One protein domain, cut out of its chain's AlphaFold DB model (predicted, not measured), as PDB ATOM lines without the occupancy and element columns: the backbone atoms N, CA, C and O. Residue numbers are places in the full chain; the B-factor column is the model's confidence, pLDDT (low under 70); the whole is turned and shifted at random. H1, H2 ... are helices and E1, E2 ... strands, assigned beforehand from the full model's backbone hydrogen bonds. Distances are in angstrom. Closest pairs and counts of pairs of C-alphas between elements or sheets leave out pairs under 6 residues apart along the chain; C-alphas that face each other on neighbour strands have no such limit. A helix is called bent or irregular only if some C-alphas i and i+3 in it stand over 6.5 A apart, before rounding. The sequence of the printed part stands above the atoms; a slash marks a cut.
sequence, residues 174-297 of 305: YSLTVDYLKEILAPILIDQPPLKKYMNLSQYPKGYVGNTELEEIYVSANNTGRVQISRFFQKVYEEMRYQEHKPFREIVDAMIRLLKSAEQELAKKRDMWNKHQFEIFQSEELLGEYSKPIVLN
ATOM      1  N   TYR A 174     -49.383   5.753  13.189       77.38
ATOM      2  CA  TYR A 174     -48.182   5.032  12.795       77.38
ATOM      3  C   TYR A 174     -48.008   3.753  13.621       77.38
ATOM      4  O   TYR A 174     -48.037   3.799  14.850       77.38
ATOM      5  N   SER A 175     -47.767   2.621  12.958       88.06
ATOM      6  CA  SER A 175     -47.522   1.336  13.618       88.06
ATOM      7  C   SER A 175     -46.294   0.641  13.042       88.06
ATOM      8  O   SER A 175     -45.899   0.896  11.903       88.06
ATOM      9  N   LEU A 176     -45.708  -0.276  13.816       91.50
ATOM     10  CA  LEU A 176     -44.570  -1.083  13.377       91.50
ATOM     11  C   LEU A 176     -44.902  -1.878  12.106       91.50
ATOM     12  O   LEU A 176     -44.104  -1.917  11.173       91.50
ATOM     13  N   THR A 177     -46.102  -2.461  12.051       93.00
ATOM     14  CA  THR A 177     -46.597  -3.178  10.871       93.00
ATOM     15  C   THR A 177     -46.607  -2.282   9.629       93.00
ATOM     16  O   THR A 177     -46.121  -2.695   8.579       93.00
ATOM     17  N   VAL A 178     -47.124  -1.053   9.735       92.88
ATOM     18  CA  VAL A 178     -47.167  -0.103   8.608       92.88
ATOM     19  C   VAL A 178     -45.764   0.352   8.201       92.88
ATOM     20  O   VAL A 178     -45.499   0.498   7.010       92.88
ATOM     21  N   ASP A 179     -44.854   0.530   9.162       92.69
ATOM     22  CA  ASP A 179     -43.461   0.891   8.881       92.69
ATOM     23  C   ASP A 179     -42.734  -0.191   8.073       92.69
ATOM     24  O   ASP A 179     -42.118   0.104   7.051       92.69
ATOM     25  N   TYR A 180     -42.867  -1.462   8.462       95.00
ATOM     26  CA  TYR A 180     -42.321  -2.556   7.658       95.00
ATOM     27  C   TYR A 180     -43.038  -2.691   6.317       95.00
ATOM     28  O   TYR A 180     -42.373  -2.881   5.301       95.00
ATOM     29  N   LEU A 181     -44.369  -2.560   6.282       96.06
ATOM     30  CA  LEU A 181     -45.133  -2.664   5.042       96.06
ATOM     31  C   LEU A 181     -44.640  -1.658   4.002       96.06
ATOM     32  O   LEU A 181     -44.355  -2.059   2.878       96.06
ATOM     33  N   LYS A 182     -44.516  -0.378   4.368       95.00
ATOM     34  CA  LYS A 182     -44.103   0.666   3.423       95.00
ATOM     35  C   LYS A 182     -42.689   0.404   2.895       95.00
ATOM     36  O   LYS A 182     -42.477   0.399   1.685       95.00
ATOM     37  N   GLU A 183     -41.743   0.075   3.778       95.25
ATOM     38  CA  GLU A 183     -40.339  -0.139   3.395       95.25
ATOM     39  C   GLU A 183     -40.097  -1.453   2.642       95.25
ATOM     40  O   GLU A 183     -39.115  -1.556   1.911       95.25
ATOM     41  N   ILE A 184     -40.981  -2.444   2.788       95.94
ATOM     42  CA  ILE A 184     -40.965  -3.683   1.997       95.94
ATOM     43  C   ILE A 184     -41.643  -3.472   0.639       95.94
ATOM     44  O   ILE A 184     -41.164  -3.968  -0.378       95.94
ATOM     45  N   LEU A 185     -42.758  -2.745   0.596       96.44
ATOM     46  CA  LEU A 185     -43.569  -2.610  -0.611       96.44
ATOM     47  C   LEU A 185     -42.928  -1.689  -1.653       96.44
ATOM     48  O   LEU A 185     -42.968  -2.005  -2.841       96.44
ATOM     49  N   ALA A 186     -42.292  -0.597  -1.224       95.75
ATOM     50  CA  ALA A 186     -41.581   0.319  -2.113       95.75
ATOM     51  C   ALA A 186     -40.535  -0.383  -3.013       95.75
ATOM     52  O   ALA A 186     -40.638  -0.266  -4.241       95.75
ATOM     53  N   PRO A 187     -39.580  -1.180  -2.484       93.81
ATOM     54  CA  PRO A 187     -38.623  -1.896  -3.322       93.81
ATOM     55  C   PRO A 187     -39.278  -2.983  -4.182       93.81
ATOM     56  O   PRO A 187     -38.852  -3.169  -5.320       93.81
ATOM     57  N   ILE A 188     -40.336  -3.651  -3.699       95.62
ATOM     58  CA  ILE A 188     -41.092  -4.627  -4.503       95.62
ATOM     59  C   ILE A 188     -41.665  -3.962  -5.750       95.62
ATOM     60  O   ILE A 188     -41.503  -4.503  -6.842       95.62
ATOM     61  N   LEU A 189     -42.312  -2.802  -5.593       96.88
ATOM     62  CA  LEU A 189     -42.900  -2.037  -6.692       96.88
ATOM     63  C   LEU A 189     -41.823  -1.574  -7.679       96.88
ATOM     64  O   LEU A 189     -41.975  -1.771  -8.884       96.88
ATOM     65  N   ILE A 190     -40.720  -1.015  -7.174       95.12
ATOM     66  CA  ILE A 190     -39.581  -0.548  -7.979       95.12
ATOM     67  C   ILE A 190     -38.953  -1.688  -8.798       95.12
ATOM     68  O   ILE A 190     -38.576  -1.474  -9.951       95.12
ATOM     69  N   ASP A 191     -38.865  -2.901  -8.240       92.56
ATOM     70  CA  ASP A 191     -38.268  -4.061  -8.920       92.56
ATOM     71  C   ASP A 191     -39.209  -4.694  -9.970       92.56
ATOM     72  O   ASP A 191     -38.771  -5.544 -10.751       92.56
ATOM     73  N   GLN A 192     -40.479  -4.261 -10.059       94.44
ATOM     74  CA  GLN A 192     -41.419  -4.770 -11.064       94.44
ATOM     75  C   GLN A 192     -41.004  -4.354 -12.485       94.44
ATOM     76  O   GLN A 192     -40.768  -3.165 -12.719       94.44
ATOM     77  N   PRO A 193     -41.000  -5.266 -13.481       93.38
ATOM     78  CA  PRO A 193     -40.500  -4.972 -14.828       93.38
ATOM     79  C   PRO A 193     -41.065  -3.701 -15.489       93.38
ATOM     80  O   PRO A 193     -40.283  -2.963 -16.098       93.38
ATOM     81  N   PRO A 194     -42.375  -3.384 -15.375       96.00
ATOM     82  CA  PRO A 194     -42.925  -2.165 -15.961       96.00
ATOM     83  C   PRO A 194     -42.317  -0.875 -15.398       96.00
ATOM     84  O   PRO A 194     -42.162   0.085 -16.154       96.00
ATOM     85  N   LEU A 195     -41.996  -0.842 -14.097       96.56
ATOM     86  CA  LEU A 195     -41.475   0.337 -13.397       96.56
ATOM     87  C   LEU A 195     -39.944   0.365 -13.415       96.56
ATOM     88  O   LEU A 195     -39.348   1.404 -13.692       96.56
ATOM     89  N   LYS A 196     -39.311  -0.798 -13.240       94.50
ATOM     90  CA  LYS A 196     -37.858  -0.989 -13.206       94.50
ATOM     91  C   LYS A 196     -37.124  -0.411 -14.413       94.50
ATOM     92  O   LYS A 196     -35.993   0.039 -14.275       94.50
ATOM     93  N   LYS A 197     -37.754  -0.387 -15.592       94.25
ATOM     94  CA  LYS A 197     -37.160   0.186 -16.815       94.25
ATOM     95  C   LYS A 197     -36.824   1.680 -16.706       94.25
ATOM     96  O   LYS A 197     -36.012   2.155 -17.488       94.25
ATOM     97  N   TYR A 198     -37.464   2.403 -15.784       96.19
ATOM     98  CA  TYR A 198     -37.178   3.812 -15.516       96.19
ATOM     99  C   TYR A 198     -36.128   3.993 -14.415       96.19
ATOM    100  O   TYR A 198     -35.765   5.121 -14.126       96.19
ATOM    101  N   MET A 199     -35.685   2.931 -13.742       94.12
ATOM    102  CA  MET A 199     -34.905   3.030 -12.505       94.12
ATOM    103  C   MET A 199     -33.411   2.809 -12.771       94.12
ATOM    104  O   MET A 199     -33.046   1.999 -13.629       94.12
ATOM    105  N   ASN A 200     -32.531   3.454 -12.001       90.75
ATOM    106  CA  ASN A 200     -31.080   3.249 -12.093       90.75
ATOM    107  C   ASN A 200     -30.566   2.281 -11.013       90.75
ATOM    108  O   ASN A 200     -29.777   2.616 -10.128       90.75
ATOM    109  N   LEU A 201     -30.971   1.016 -11.129       84.50
ATOM    110  CA  LEU A 201     -30.665  -0.025 -10.136       84.50
ATOM    111  C   LEU A 201     -29.365  -0.792 -10.421       84.50
ATOM    112  O   LEU A 201     -29.194  -1.918  -9.952       84.50
ATOM    113  N   SER A 202     -28.440  -0.215 -11.191       78.75
ATOM    114  CA  SER A 202     -27.193  -0.881 -11.607       78.75
ATOM    115  C   SER A 202     -26.319  -1.333 -10.425       78.75
ATOM    116  O   SER A 202     -25.671  -2.376 -10.489       78.75
ATOM    117  N   GLN A 203     -26.375  -0.603  -9.309       75.31
ATOM    118  CA  GLN A 203     -25.703  -0.945  -8.050       75.31
ATOM    119  C   GLN A 203     -26.345  -2.122  -7.285       75.31
ATOM    120  O   GLN A 203     -25.759  -2.629  -6.332       75.31
ATOM    121  N   TYR A 204     -27.521  -2.595  -7.714       79.25
ATOM    122  CA  TYR A 204     -28.269  -3.691  -7.094       79.25
ATOM    123  C   TYR A 204     -28.454  -4.859  -8.078       79.25
ATOM    124  O   TYR A 204     -29.575  -5.161  -8.494       79.25
ATOM    125  N   PRO A 205     -27.378  -5.582  -8.451       71.50
ATOM    126  CA  PRO A 205     -27.438  -6.619  -9.486       71.50
ATOM    127  C   PRO A 205     -28.339  -7.800  -9.107       71.50
ATOM    128  O   PRO A 205     -28.844  -8.506  -9.974       71.50
ATOM    129  N   LYS A 206     -28.556  -8.015  -7.805       75.56
ATOM    130  CA  LYS A 206     -29.457  -9.049  -7.289       75.56
ATOM    131  C   LYS A 206     -30.899  -8.556  -7.129       75.56
ATOM    132  O   LYS A 206     -31.731  -9.336  -6.691       75.56
ATOM    133  N   GLY A 207     -31.206  -7.306  -7.483       74.75
ATOM    134  CA  GLY A 207     -32.489  -6.627  -7.266       74.75
ATOM    135  C   GLY A 207     -32.471  -5.723  -6.030       74.75
ATOM    136  O   GLY A 207     -31.708  -5.961  -5.091       74.75
ATOM    137  N   TYR A 208     -33.295  -4.677  -6.056       79.62
ATOM    138  CA  TYR A 208     -33.395  -3.678  -4.994       79.62
ATOM    139  C   TYR A 208     -34.224  -4.221  -3.820       79.62
ATOM    140  O   TYR A 208     -35.331  -4.707  -4.023       79.62
ATOM    141  N   VAL A 209     -33.679  -4.180  -2.598       81.12
ATOM    142  CA  VAL A 209     -34.306  -4.776  -1.395       81.12
ATOM    143  C   VAL A 209     -34.733  -3.749  -0.341       81.12
ATOM    144  O   VAL A 209     -35.260  -4.138   0.701       81.12
ATOM    145  N   GLY A 210     -34.561  -2.456  -0.634       81.19
ATOM    146  CA  GLY A 210     -34.964  -1.354   0.240       81.19
ATOM    147  C   GLY A 210     -33.886  -0.961   1.249       81.19
ATOM    148  O   GLY A 210     -32.709  -0.846   0.903       81.19
ATOM    149  N   ASN A 211     -34.309  -0.692   2.484       83.81
ATOM    150  CA  ASN A 211     -33.429  -0.245   3.561       83.81
ATOM    151  C   ASN A 211     -32.518  -1.366   4.062       83.81
ATOM    152  O   ASN A 211     -32.944  -2.512   4.179       83.81
ATOM    153  N   THR A 212     -31.302  -0.999   4.471       85.56
ATOM    154  CA  THR A 212     -30.292  -1.935   4.991       85.56
ATOM    155  C   THR A 212     -30.763  -2.732   6.205       85.56
ATOM    156  O   THR A 212     -30.369  -3.879   6.377       85.56
ATOM    157  N   GLU A 213     -31.674  -2.178   7.005       89.00
ATOM    158  CA  GLU A 213     -32.344  -2.916   8.080       89.00
ATOM    159  C   GLU A 213     -33.011  -4.211   7.571       89.00
ATOM    160  O   GLU A 213     -32.936  -5.250   8.213       89.00
ATOM    161  N   LEU A 214     -33.634  -4.195   6.392       91.31
ATOM    162  CA  LEU A 214     -34.361  -5.354   5.866       91.31
ATOM    163  C   LEU A 214     -33.441  -6.422   5.261       91.31
ATOM    164  O   LEU A 214     -33.896  -7.541   5.016       91.31
ATOM    165  N   GLU A 215     -32.170  -6.094   5.005       89.50
ATOM    166  CA  GLU A 215     -31.264  -6.943   4.227       89.50
ATOM    167  C   GLU A 215     -31.049  -8.315   4.875       89.50
ATOM    168  O   GLU A 215     -31.035  -9.326   4.175       89.50
ATOM    169  N   GLU A 216     -30.971  -8.366   6.202       92.44
ATOM    170  CA  GLU A 216     -30.700  -9.599   6.953       92.44
ATOM    171  C   GLU A 216     -31.897 -10.057   7.801       92.44
ATOM    172  O   GLU A 216     -31.760 -10.886   8.698       92.44
ATOM    173  N   ILE A 217     -33.104  -9.563   7.501       94.75
ATOM    174  CA  ILE A 217     -34.334 -10.112   8.078       94.75
ATOM    175  C   ILE A 217     -34.811 -11.262   7.194       94.75
ATOM    176  O   ILE A 217     -35.132 -11.085   6.017       94.75
ATOM    177  N   TYR A 218     -34.902 -12.453   7.782       94.38
ATOM    178  CA  TYR A 218     -35.375 -13.657   7.104       94.38
ATOM    179  C   TYR A 218     -36.707 -14.127   7.671       94.38
ATOM    180  O   TYR A 218     -37.006 -13.936   8.848       94.38
ATOM    181  N   VAL A 219     -37.471 -14.820   6.838       93.19
ATOM    182  CA  VAL A 219     -38.681 -15.546   7.212       93.19
ATOM    183  C   VAL A 219     -38.536 -17.022   6.866       93.19
ATOM    184  O   VAL A 219     -37.789 -17.394   5.954       93.19
ATOM    185  N   SER A 220     -39.249 -17.869   7.600       89.06
ATOM    186  CA  SER A 220     -39.410 -19.285   7.288       89.06
ATOM    187  C   SER A 220     -40.896 -19.614   7.211       89.06
ATOM    188  O   SER A 220     -41.645 -19.389   8.164       89.06
ATOM    189  N   ALA A 221     -41.300 -20.144   6.060       71.25
ATOM    190  CA  ALA A 221     -42.609 -20.731   5.840       71.25
ATOM    191  C   ALA A 221     -42.552 -22.207   6.263       71.25
ATOM    192  O   ALA A 221     -41.730 -22.979   5.754       71.25
ATOM    193  N   ASN A 222     -43.369 -22.595   7.246       63.28
ATOM    194  CA  ASN A 222     -43.489 -23.978   7.732       63.28
ATOM    195  C   ASN A 222     -42.151 -24.674   8.081       63.28
ATOM    196  O   ASN A 222     -42.003 -25.878   7.875       63.28
ATOM    197  N   ASN A 223     -41.166 -23.937   8.610       62.16
ATOM    198  CA  ASN A 223     -39.821 -24.437   8.943       62.16
ATOM    199  C   ASN A 223     -39.024 -25.016   7.754       62.16
ATOM    200  O   ASN A 223     -38.068 -25.769   7.956       62.16
ATOM    201  N   THR A 224     -39.378 -24.661   6.515       59.47
ATOM    202  CA  THR A 224     -38.628 -25.065   5.319       59.47
ATOM    203  C   THR A 224     -37.830 -23.890   4.764       59.47
ATOM    204  O   THR A 224     -38.372 -22.917   4.249       59.47
ATOM    205  N   GLY A 225     -36.503 -23.968   4.897       78.06
ATOM    206  CA  GLY A 225     -35.583 -22.931   4.426       78.06
ATOM    207  C   GLY A 225     -35.754 -21.567   5.111       78.06
ATOM    208  O   GLY A 225     -36.612 -21.359   5.972       78.06
ATOM    209  N   ARG A 226     -34.893 -20.621   4.726       89.31
ATOM    210  CA  ARG A 226     -35.017 -19.205   5.087       89.31
ATOM    211  C   ARG A 226     -35.005 -18.363   3.819       89.31
ATOM    212  O   ARG A 226     -34.196 -18.612   2.926       89.31
ATOM    213  N   VAL A 227     -35.882 -17.372   3.747       90.75
ATOM    214  CA  VAL A 227     -35.991 -16.437   2.622       90.75
ATOM    215  C   VAL A 227     -35.931 -15.022   3.179       90.75
ATOM    216  O   VAL A 227     -36.521 -14.752   4.217       90.75
ATOM    217  N   GLN A 228     -35.198 -14.123   2.525       91.69
ATOM    218  CA  GLN A 228     -35.159 -12.712   2.915       91.69
ATOM    219  C   GLN A 228     -36.577 -12.122   2.878       91.69
ATOM    220  O   GLN A 228     -37.318 -12.383   1.928       91.69
ATOM    221  N   ILE A 229     -36.952 -11.322   3.879       92.94
ATOM    222  CA  ILE A 229     -38.323 -10.825   4.047       92.94
ATOM    223  C   ILE A 229     -38.825 -10.093   2.796       92.94
ATOM    224  O   ILE A 229     -39.892 -10.427   2.287       92.94
ATOM    225  N   SER A 230     -38.015  -9.204   2.211       91.56
ATOM    226  CA  SER A 230     -38.381  -8.473   0.990       91.56
ATOM    227  C   SER A 230     -38.645  -9.416  -0.188       91.56
ATOM    228  O   SER A 230     -39.576  -9.203  -0.958       91.56
ATOM    229  N   ARG A 231     -37.887 -10.516  -0.303       90.69
ATOM    230  CA  ARG A 231     -38.070 -11.529  -1.360       90.69
ATOM    231  C   ARG A 231     -39.278 -12.414  -1.129       90.69
ATOM    232  O   ARG A 231     -39.922 -12.823  -2.088       90.69
ATOM    233  N   PHE A 232     -39.581 -12.717   0.125       93.00
ATOM    234  CA  PHE A 232     -40.804 -13.422   0.471       93.00
ATOM    235  C   PHE A 232     -42.031 -12.590   0.079       93.00
ATOM    236  O   PHE A 232     -42.876 -13.064  -0.673       93.00
ATOM    237  N   PHE A 233     -42.087 -11.321   0.493       94.44
ATOM    238  CA  PHE A 233     -43.200 -10.441   0.139       94.44
ATOM    239  C   PHE A 233     -43.247 -10.103  -1.357       94.44
ATOM    240  O   PHE A 233     -44.338  -9.930  -1.894       94.44
ATOM    241  N   GLN A 234     -42.106 -10.081  -2.056       94.50
ATOM    242  CA  GLN A 234     -42.079  -9.976  -3.517       94.50
ATOM    243  C   GLN A 234     -42.841 -11.132  -4.174       94.50
ATOM    244  O   GLN A 234     -43.687 -10.885  -5.028       94.50
ATOM    245  N   LYS A 235     -42.605 -12.378  -3.738       93.19
ATOM    246  CA  LYS A 235     -43.348 -13.541  -4.247       93.19
ATOM    247  C   LYS A 235     -44.840 -13.436  -3.954       93.19
ATOM    248  O   LYS A 235     -45.636 -13.638  -4.860       93.19
ATOM    249  N   VAL A 236     -45.207 -13.036  -2.732       94.75
ATOM    250  CA  VAL A 236     -46.614 -12.805  -2.359       94.75
ATOM    251  C   VAL A 236     -47.265 -11.771  -3.284       94.75
ATOM    252  O   VAL A 236     -48.364 -12.000  -3.784       94.75
ATOM    253  N   TYR A 237     -46.586 -10.649  -3.557       97.12
ATOM    254  CA  TYR A 237     -47.075  -9.645  -4.505       97.12
ATOM    255  C   TYR A 237     -47.263 -10.240  -5.903       97.12
ATOM    256  O   TYR A 237     -48.323 -10.079  -6.499       97.12
ATOM    257  N   GLU A 238     -46.245 -10.922  -6.430       96.38
ATOM    258  CA  GLU A 238     -46.234 -11.446  -7.797       96.38
ATOM    259  C   GLU A 238     -47.283 -12.547  -8.012       96.38
ATOM    260  O   GLU A 238     -47.987 -12.534  -9.023       96.38
ATOM    261  N   GLU A 239     -47.437 -13.465  -7.057       96.25
ATOM    262  CA  GLU A 239     -48.467 -14.509  -7.072       96.25
ATOM    263  C   GLU A 239     -49.863 -13.887  -7.081       96.25
ATOM    264  O   GLU A 239     -50.652 -14.122  -8.003       96.25
ATOM    265  N   MET A 240     -50.148 -13.005  -6.121       97.62
ATOM    266  CA  MET A 240     -51.463 -12.382  -6.025       97.62
ATOM    267  C   MET A 240     -51.759 -11.475  -7.224       97.62
ATOM    268  O   MET A 240     -52.868 -11.499  -7.756       97.62
ATOM    269  N   ARG A 241     -50.786 -10.684  -7.694       97.19
ATOM    270  CA  ARG A 241     -50.989  -9.728  -8.791       97.19
ATOM    271  C   ARG A 241     -51.101 -10.413 -10.146       97.19
ATOM    272  O   ARG A 241     -51.996 -10.083 -10.925       97.19
ATOM    273  N   TYR A 242     -50.183 -11.324 -10.459       96.50
ATOM    274  CA  TYR A 242     -50.025 -11.836 -11.820       96.50
ATOM    275  C   TYR A 242     -50.637 -13.217 -12.036       96.50
ATOM    276  O   TYR A 242     -51.008 -13.511 -13.170       96.50
ATOM    277  N   GLN A 243     -50.766 -14.043 -10.993       96.31
ATOM    278  CA  GLN A 243     -51.369 -15.377 -11.109       96.31
ATOM    279  C   GLN A 243     -52.836 -15.370 -10.671       96.31
ATOM    280  O   GLN A 243     -53.690 -15.916 -11.364       96.31
ATOM    281  N   GLU A 244     -53.146 -14.724  -9.543       97.00
ATOM    282  CA  GLU A 244     -54.512 -14.661  -9.004       97.00
ATOM    283  C   GLU A 244     -55.308 -13.430  -9.469       97.00
ATOM    284  O   GLU A 244     -56.517 -13.354  -9.238       97.00
ATOM    285  N   HIS A 245     -54.646 -12.465 -10.116       96.50
ATOM    286  CA  HIS A 245     -55.238 -11.213 -10.602       96.50
ATOM    287  C   HIS A 245     -55.952 -10.395  -9.515       96.50
ATOM    288  O   HIS A 245     -56.994  -9.778  -9.751       96.50
ATOM    289  N   LYS A 246     -55.386 -10.383  -8.307       97.88
ATOM    290  CA  LYS A 246     -55.911  -9.623  -7.177       97.88
ATOM    291  C   LYS A 246     -55.686  -8.117  -7.345       97.88
ATOM    292  O   LYS A 246     -54.612  -7.697  -7.799       97.88
ATOM    293  N   PRO A 247     -56.665  -7.288  -6.940       97.44
ATOM    294  CA  PRO A 247     -56.462  -5.852  -6.843       97.44
ATOM    295  C   PRO A 247     -55.449  -5.539  -5.737       97.44
ATOM    296  O   PRO A 247     -55.358  -6.254  -4.738       97.44
ATOM    297  N   PHE A 248     -54.725  -4.434  -5.879       97.69
ATOM    298  CA  PHE A 248     -53.656  -4.027  -4.968       97.69
ATOM    299  C   PHE A 248     -54.110  -3.941  -3.509       97.69
ATOM    300  O   PHE A 248     -53.378  -4.342  -2.611       97.69
ATOM    301  N   ARG A 249     -55.355  -3.512  -3.267       96.69
ATOM    302  CA  ARG A 249     -55.958  -3.530  -1.928       96.69
ATOM    303  C   ARG A 249     -55.912  -4.923  -1.289       96.69
ATOM    304  O   ARG A 249     -55.486  -5.036  -0.147       96.69
ATOM    305  N   GLU A 250     -56.315  -5.969  -2.013       97.44
ATOM    306  CA  GLU A 250     -56.302  -7.342  -1.482       97.44
ATOM    307  C   GLU A 250     -54.870  -7.840  -1.220       97.44
ATOM    308  O   GLU A 250     -54.648  -8.630  -0.303       97.44
ATOM    309  N   ILE A 251     -53.894  -7.354  -1.994       97.75
ATOM    310  CA  ILE A 251     -52.470  -7.636  -1.770       97.75
ATOM    311  C   ILE A 251     -52.005  -6.979  -0.466       97.75
ATOM    312  O   ILE A 251     -51.435  -7.652   0.390       97.75
ATOM    313  N   VAL A 252     -52.305  -5.689  -0.276       97.06
ATOM    314  CA  VAL A 252     -52.009  -4.951   0.963       97.06
ATOM    315  C   VAL A 252     -52.656  -5.633   2.174       97.06
ATOM    316  O   VAL A 252     -51.974  -5.886   3.167       97.06
ATOM    317  N   ASP A 253     -53.926  -6.027   2.063       95.81
ATOM    318  CA  ASP A 253     -54.663  -6.803   3.067       95.81
ATOM    319  C   ASP A 253     -53.909  -8.079   3.486       95.81
ATOM    320  O   ASP A 253     -53.780  -8.388   4.676       95.81
ATOM    321  N   ALA A 254     -53.410  -8.847   2.513       95.69
ATOM    322  CA  ALA A 254     -52.656 -10.071   2.772       95.69
ATOM    323  C   ALA A 254     -51.302  -9.785   3.429       95.69
ATOM    324  O   ALA A 254     -50.951 -10.438   4.415       95.69
ATOM    325  N   MET A 255     -50.573  -8.779   2.939       95.88
ATOM    326  CA  MET A 255     -49.281  -8.406   3.505       95.88
ATOM    327  C   MET A 255     -49.404  -7.923   4.952       95.88
ATOM    328  O   MET A 255     -48.626  -8.344   5.806       95.88
ATOM    329  N   ILE A 256     -50.421  -7.112   5.254       95.25
ATOM    330  CA  ILE A 256     -50.722  -6.651   6.613       95.25
ATOM    331  C   ILE A 256     -50.986  -7.833   7.546       95.25
ATOM    332  O   ILE A 256     -50.469  -7.848   8.662       95.25
ATOM    333  N   ARG A 257     -51.770  -8.834   7.120       93.00
ATOM    334  CA  ARG A 257     -52.032 -10.030   7.942       93.00
ATOM    335  C   ARG A 257     -50.748 -10.793   8.263       93.00
ATOM    336  O   ARG A 257     -50.535 -11.158   9.419       93.00
ATOM    337  N   LEU A 258     -49.887 -10.992   7.265       93.88
ATOM    338  CA  LEU A 258     -48.602 -11.671   7.439       93.88
ATOM    339  C   LEU A 258     -47.681 -10.884   8.383       93.88
ATOM    340  O   LEU A 258     -47.150 -11.459   9.332       93.88
ATOM    341  N   LEU A 259     -47.555  -9.568   8.197       94.50
ATOM    342  CA  LEU A 259     -46.743  -8.709   9.066       94.50
ATOM    343  C   LEU A 259     -47.277  -8.649  10.502       94.50
ATOM    344  O   LEU A 259     -46.492  -8.767  11.438       94.50
ATOM    345  N   LYS A 260     -48.601  -8.573  10.695       92.56
ATOM    346  CA  LYS A 260     -49.228  -8.655  12.026       92.56
ATOM    347  C   LYS A 260     -48.890  -9.960  12.739       92.56
ATOM    348  O   LYS A 260     -48.609  -9.952  13.934       92.56
ATOM    349  N   SER A 261     -48.870 -11.084  12.018       90.94
ATOM    350  CA  SER A 261     -48.480 -12.377  12.599       90.94
ATOM    351  C   SER A 261     -47.012 -12.420  13.052       90.94
ATOM    352  O   SER A 261     -46.670 -13.186  13.949       90.94
ATOM    353  N   ALA A 262     -46.169 -11.561  12.471       92.88
ATOM    354  CA  ALA A 262     -44.741 -11.431  12.746       92.88
ATOM    355  C   ALA A 262     -44.383 -10.274  13.697       92.88
ATOM    356  O   ALA A 262     -43.207 -10.096  14.014       92.88
ATOM    357  N   GLU A 263     -45.358  -9.477  14.147       93.19
ATOM    358  CA  GLU A 263     -45.115  -8.160  14.756       93.19
ATOM    359  C   GLU A 263     -44.195  -8.216  15.982       93.19
ATOM    360  O   GLU A 263     -43.306  -7.379  16.128       93.19
ATOM    361  N   GLN A 264     -44.337  -9.240  16.830       94.44
ATOM    362  CA  GLN A 264     -43.483  -9.410  18.011       94.44
ATOM    363  C   GLN A 264     -42.017  -9.685  17.654       94.44
ATOM    364  O   GLN A 264     -41.115  -9.166  18.307       94.44
ATOM    365  N   GLU A 265     -41.760 -10.496  16.628       95.50
ATOM    366  CA  GLU A 265     -40.391 -10.781  16.191       95.50
ATOM    367  C   GLU A 265     -39.797  -9.584  15.447       95.50
ATOM    368  O   GLU A 265     -38.642  -9.234  15.680       95.50
ATOM    369  N   LEU A 266     -40.598  -8.896  14.628       95.56
ATOM    370  CA  LEU A 266     -40.202  -7.640  13.990       95.56
ATOM    371  C   LEU A 266     -39.854  -6.562  15.023       95.56
ATOM    372  O   LEU A 266     -38.873  -5.847  14.842       95.56
ATOM    373  N   ALA A 267     -40.581  -6.485  16.142       95.12
ATOM    374  CA  ALA A 267     -40.262  -5.558  17.227       95.12
ATOM    375  C   ALA A 267     -38.879  -5.852  17.826       95.12
ATOM    376  O   ALA A 267     -38.079  -4.937  18.004       95.12
ATOM    377  N   LYS A 268     -38.537  -7.133  18.026       95.94
ATOM    378  CA  LYS A 268     -37.194  -7.531  18.475       95.94
ATOM    379  C   LYS A 268     -36.116  -7.143  17.462       95.94
ATOM    380  O   LYS A 268     -35.066  -6.642  17.862       95.94
ATOM    381  N   LYS A 269     -36.361  -7.330  16.156       95.81
ATOM    382  CA  LYS A 269     -35.425  -6.882  15.106       95.81
ATOM    383  C   LYS A 269     -35.249  -5.362  15.140       95.81
ATOM    384  O   LYS A 269     -34.116  -4.885  15.108       95.81
ATOM    385  N   ARG A 270     -36.339  -4.603  15.283       93.38
ATOM    386  CA  ARG A 270     -36.310  -3.141  15.425       93.38
ATOM    387  C   ARG A 270     -35.507  -2.705  16.652       93.38
ATOM    388  O   ARG A 270     -34.682  -1.804  16.535       93.38
ATOM    389  N   ASP A 271     -35.688  -3.356  17.798       94.19
ATOM    390  CA  ASP A 271     -34.938  -3.055  19.024       94.19
ATOM    391  C   ASP A 271     -33.438  -3.327  18.860       94.19
ATOM    392  O   ASP A 271     -32.607  -2.492  19.231       94.19
ATOM    393  N   MET A 272     -33.079  -4.460  18.244       95.25
ATOM    394  CA  MET A 272     -31.687  -4.767  17.904       95.25
ATOM    395  C   MET A 272     -31.093  -3.713  16.966       95.25
ATOM    396  O   MET A 272     -29.998  -3.217  17.234       95.25
ATOM    397  N   TRP A 273     -31.814  -3.330  15.907       92.81
ATOM    398  CA  TRP A 273     -31.379  -2.295  14.965       92.81
ATOM    399  C   TRP A 273     -31.179  -0.946  15.655       92.81
ATOM    400  O   TRP A 273     -30.134  -0.317  15.500       92.81
ATOM    401  N   ASN A 274     -32.141  -0.524  16.478       90.38
ATOM    402  CA  ASN A 274     -32.071   0.730  17.222       90.38
ATOM    403  C   ASN A 274     -30.844   0.780  18.148       90.38
ATOM    404  O   ASN A 274     -30.250   1.846  18.317       90.38
ATOM    405  N   LYS A 275     -30.468  -0.368  18.728       91.12
ATOM    406  CA  LYS A 275     -29.349  -0.494  19.664       91.12
ATOM    407  C   LYS A 275     -27.983  -0.621  18.980       91.12
ATOM    408  O   LYS A 275     -27.034  -0.012  19.459       91.12
ATOM    409  N   HIS A 276     -27.883  -1.410  17.910       91.19
ATOM    410  CA  HIS A 276     -26.600  -1.840  17.334       91.19
ATOM    411  C   HIS A 276     -26.340  -1.326  15.910       91.19
ATOM    412  O   HIS A 276     -25.188  -1.210  15.504       91.19
ATOM    413  N   GLN A 277     -27.378  -0.970  15.144       88.50
ATOM    414  CA  GLN A 277     -27.253  -0.381  13.801       88.50
ATOM    415  C   GLN A 277     -26.295  -1.186  12.895       88.50
ATOM    416  O   GLN A 277     -26.403  -2.406  12.789       88.50
ATOM    417  N   PHE A 278     -25.324  -0.519  12.261       88.56
ATOM    418  CA  PHE A 278     -24.346  -1.139  11.370       88.56
ATOM    419  C   PHE A 278     -23.364  -2.091  12.072       88.56
ATOM    420  O   PHE A 278     -22.745  -2.906  11.389       88.56
ATOM    421  N   GLU A 279     -23.231  -2.043  13.403       90.50
ATOM    422  CA  GLU A 279     -22.397  -3.001  14.149       90.50
ATOM    423  C   GLU A 279     -22.929  -4.434  14.016       90.50
ATOM    424  O   GLU A 279     -22.155  -5.386  14.116       90.50
ATOM    425  N   ILE A 280     -24.226  -4.594  13.716       93.25
ATOM    426  CA  ILE A 280     -24.841  -5.898  13.439       93.25
ATOM    427  C   ILE A 280     -24.073  -6.626  12.336       93.25
ATOM    428  O   ILE A 280     -23.759  -7.797  12.495       93.25
ATOM    429  N   PHE A 281     -23.694  -5.937  11.257       91.25
ATOM    430  CA  PHE A 281     -22.995  -6.553  10.122       91.25
ATOM    431  C   PHE A 281     -21.497  -6.777  10.366       91.25
ATOM    432  O   PHE A 281     -20.822  -7.390   9.542       91.25
ATOM    433  N   GLN A 282     -20.963  -6.264  11.475       92.94
ATOM    434  CA  GLN A 282     -19.548  -6.377  11.838       92.94
ATOM    435  C   GLN A 282     -19.305  -7.448  12.909       92.94
ATOM    436  O   GLN A 282     -18.160  -7.839  13.132       92.94
ATOM    437  N   SER A 283     -20.366  -7.931  13.561       95.44
ATOM    438  CA  SER A 283     -20.312  -8.944  14.614       95.44
ATOM    439  C   SER A 283     -21.063 -10.201  14.187       95.44
ATOM    440  O   SER A 283     -22.271 -10.166  13.971       95.44
ATOM    441  N   GLU A 284     -20.357 -11.330  14.108       95.62
ATOM    442  CA  GLU A 284     -20.951 -12.626  13.753       95.62
ATOM    443  C   GLU A 284     -22.066 -13.036  14.727       95.62
ATOM    444  O   GLU A 284     -23.094 -13.566  14.307       95.62
ATOM    445  N   GLU A 285     -21.904 -12.736  16.018       96.50
ATOM    446  CA  GLU A 285     -22.909 -13.011  17.049       96.50
ATOM    447  C   GLU A 285     -24.184 -12.186  16.827       96.50
ATOM    448  O   GLU A 285     -25.282 -12.749  16.755       96.50
ATOM    449  N   LEU A 286     -24.040 -10.864  16.655       96.62
ATOM    450  CA  LEU A 286     -25.179  -9.967  16.430       96.62
ATOM    451  C   LEU A 286     -25.880 -10.286  15.111       96.62
ATOM    452  O   LEU A 286     -27.107 -10.368  15.078       96.62
ATOM    453  N   LEU A 287     -25.114 -10.511  14.039       96.31
ATOM    454  CA  LEU A 287     -25.653 -10.902  12.743       96.31
ATOM    455  C   LEU A 287     -26.390 -12.238  12.835       96.31
ATOM    456  O   LEU A 287     -27.477 -12.377  12.274       96.31
ATOM    457  N   GLY A 288     -25.826 -13.212  13.552       96.00
ATOM    458  CA  GLY A 288     -26.429 -14.522  13.761       96.00
ATOM    459  C   GLY A 288     -27.781 -14.432  14.464       96.00
ATOM    460  O   GLY A 288     -28.732 -15.091  14.046       96.00
ATOM    461  N   GLU A 289     -27.905 -13.587  15.490       96.06
ATOM    462  CA  GLU A 289     -29.175 -13.331  16.174       96.06
ATOM    463  C   GLU A 289     -30.163 -12.536  15.302       96.06
ATOM    464  O   GLU A 289     -31.337 -12.915  15.177       96.06
ATOM    465  N   TYR A 290     -29.684 -11.488  14.634       96.38
ATOM    466  CA  TYR A 290     -30.491 -10.647  13.751       96.38
ATOM    467  C   TYR A 290     -31.034 -11.425  12.547       96.38
ATOM    468  O   TYR A 290     -32.187 -11.243  12.163       96.38
ATOM    469  N   SER A 291     -30.275 -12.397  12.045       95.50
ATOM    470  CA  SER A 291     -30.640 -13.223  10.890       95.50
ATOM    471  C   SER A 291     -31.479 -14.456  11.232       95.50
ATOM    472  O   SER A 291     -31.824 -15.229  10.331       95.50
ATOM    473  N   LYS A 292     -31.814 -14.685  12.516       95.00
ATOM    474  CA  LYS A 292     -32.732 -15.773  12.901       95.00
ATOM    475  C   LYS A 292     -34.085 -15.567  12.212       95.00
ATOM    476  O   LYS A 292     -34.654 -14.481  12.374       95.00
ATOM    477  N   PRO A 293     -34.590 -16.571  11.469       94.88
ATOM    478  CA  PRO A 293     -35.785 -16.408  10.661       94.88
ATOM    479  C   PRO A 293     -37.035 -16.260  11.528       94.88
ATOM    480  O   PRO A 293     -37.194 -16.950  12.534       94.88
ATOM    481  N   ILE A 294     -37.935 -15.387  11.092       94.38
ATOM    482  CA  ILE A 294     -39.270 -15.224  11.659       94.38
ATOM    483  C   ILE A 294     -40.169 -16.325  11.091       94.38
ATOM    484  O   ILE A 294     -40.268 -16.484   9.874       94.38
ATOM    485  N   VAL A 295     -40.822 -17.092  11.959       89.50
ATOM    486  CA  VAL A 295     -41.760 -18.139  11.536       89.50
ATOM    487  C   VAL A 295     -43.118 -17.502  11.266       89.50
ATOM    488  O   VAL A 295     -43.717 -16.917  12.167       89.50
ATOM    489  N   LEU A 296     -43.599 -17.612  10.029       82.94
ATOM    490  CA  LEU A 296     -44.921 -17.121   9.640       82.94
ATOM    491  C   LEU A 296     -45.939 -18.262   9.721       82.94
ATOM    492  O   LEU A 296     -45.707 -19.346   9.188       82.94
ATOM    493  N   ASN A 297     -47.075 -18.023  10.381       67.38
ATOM    494  CA  ASN A 297     -48.162 -19.000  10.468       67.38
ATOM    495  C   ASN A 297     -49.086 -18.867   9.246       67.38
ATOM    496  O   ASN A 297     -49.861 -17.917   9.139       67.38
TER     497      ASN A 297
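AT A GLANCE: This is residues 174 to 297 of the 305 residues of an uncharacterized protein of Candidatus Daviesbacteria bacterium RIFCSPHIGHO2_12_FULL_43_11 (UniProt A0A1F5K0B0). A small three-stranded sheet sits where two helical hairpins, H4 with H5 and H6 with H7, spread apart as a V. H1 crosses over H4 and H5, and a long loop, residues 197 to 211, arcs from H2 back to H3. The printed part has 124 residues, with seven named helices and three named strands in the order H1 H2 H3 E1 E2 H4 H5 H6 H7 E3. The sheet is mixed, in the order E2 E1 E3, and the class is mostly helix. The whole is compact, with a radius of gyration of the C-alphas of 14.7 A and spans of 42 by 35 by 32 A.

IN THESE COORDINATES: The strands are E1, residues 218 to 221, E2, residues 224 to 228, 13.1 A long, and E3, residues 294 to 296, which ends at C-alpha 296 (-44.921, -17.121, 9.640). H4, residues 229 to 243, is 20.5 A long, and H5, residues 248 to 261, is 20.1 A. H6, residues 263 to 282, spans 25.8 A and has a kink of 94 degrees near residue 276; it is irregular, with C-alphas 275 and 278 9.7 A apart. H7 is residues 284 to 290. H1, residues 176 to 190, begins at C-alpha 176 (-44.570, -1.083, 13.377) and is 21.9 A long. H2, residues 193 to 196, and H3, residues 212 to 215, are short.

HOW THE PARTS SIT: E1 and E2 form a hairpin, antiparallel, with N 219 and O 227 2.8 A apart. E1 and E3 are parallel, with N 294 and O 218 2.8 A apart. H4 is on the sheet, over E2, and stands up from it at 49 degrees. H5 and H6 only graze the sheet, with residues 258 to 261 and 263 to 269. H4 and H5 form a helical hairpin at a shallow tilt of 34.6 degrees, only just short of steep; their closest C-alphas, of Tyr 237 and Ile 251, are 6.4 A apart. H1 touches H4 with residues 184 to 188 alone, at a steep tilt of 62 degrees; the closest C-alphas, of Ile 188 and Gln 234, are 5.5 A apart. H1 touches H5 with residues 177 to 181 alone, closest at the C-alphas of Thr 177 and Leu 259, 5.8 A. H1 also touches H6, closest at the C-alphas of Thr 177 and Glu 263, 6.5 A. H6 and H7 form a helical hairpin at a shallow tilt of 24 degrees, closest at the C-alphas of Ile 280 and Leu 286, 5.1 A. H3 and H4 only just touch, with 3 pairs of C-alphas within 8 A, the closest those of Leu 214 and Ile 229, 7.0 A. H2 is close to but not clearly touching H1, and is apart from H4. Every O i to N i+4 pair is within hydrogen-bond range in H4, H5 and H7, against 10 of 11 in H1 and 11 of 16 in H6; H2 and H3 are too short for such a pair.

THE WHOLE: The two farthest C-alphas, of His 245 and Ser 283, are 43.1 A apart. The printed part has no cut. The link from H2 to H3 is long, and the other links are tight. The mean pLDDT of the printed part is 91.2; residues 222 to 224 and residue 297 are under 70.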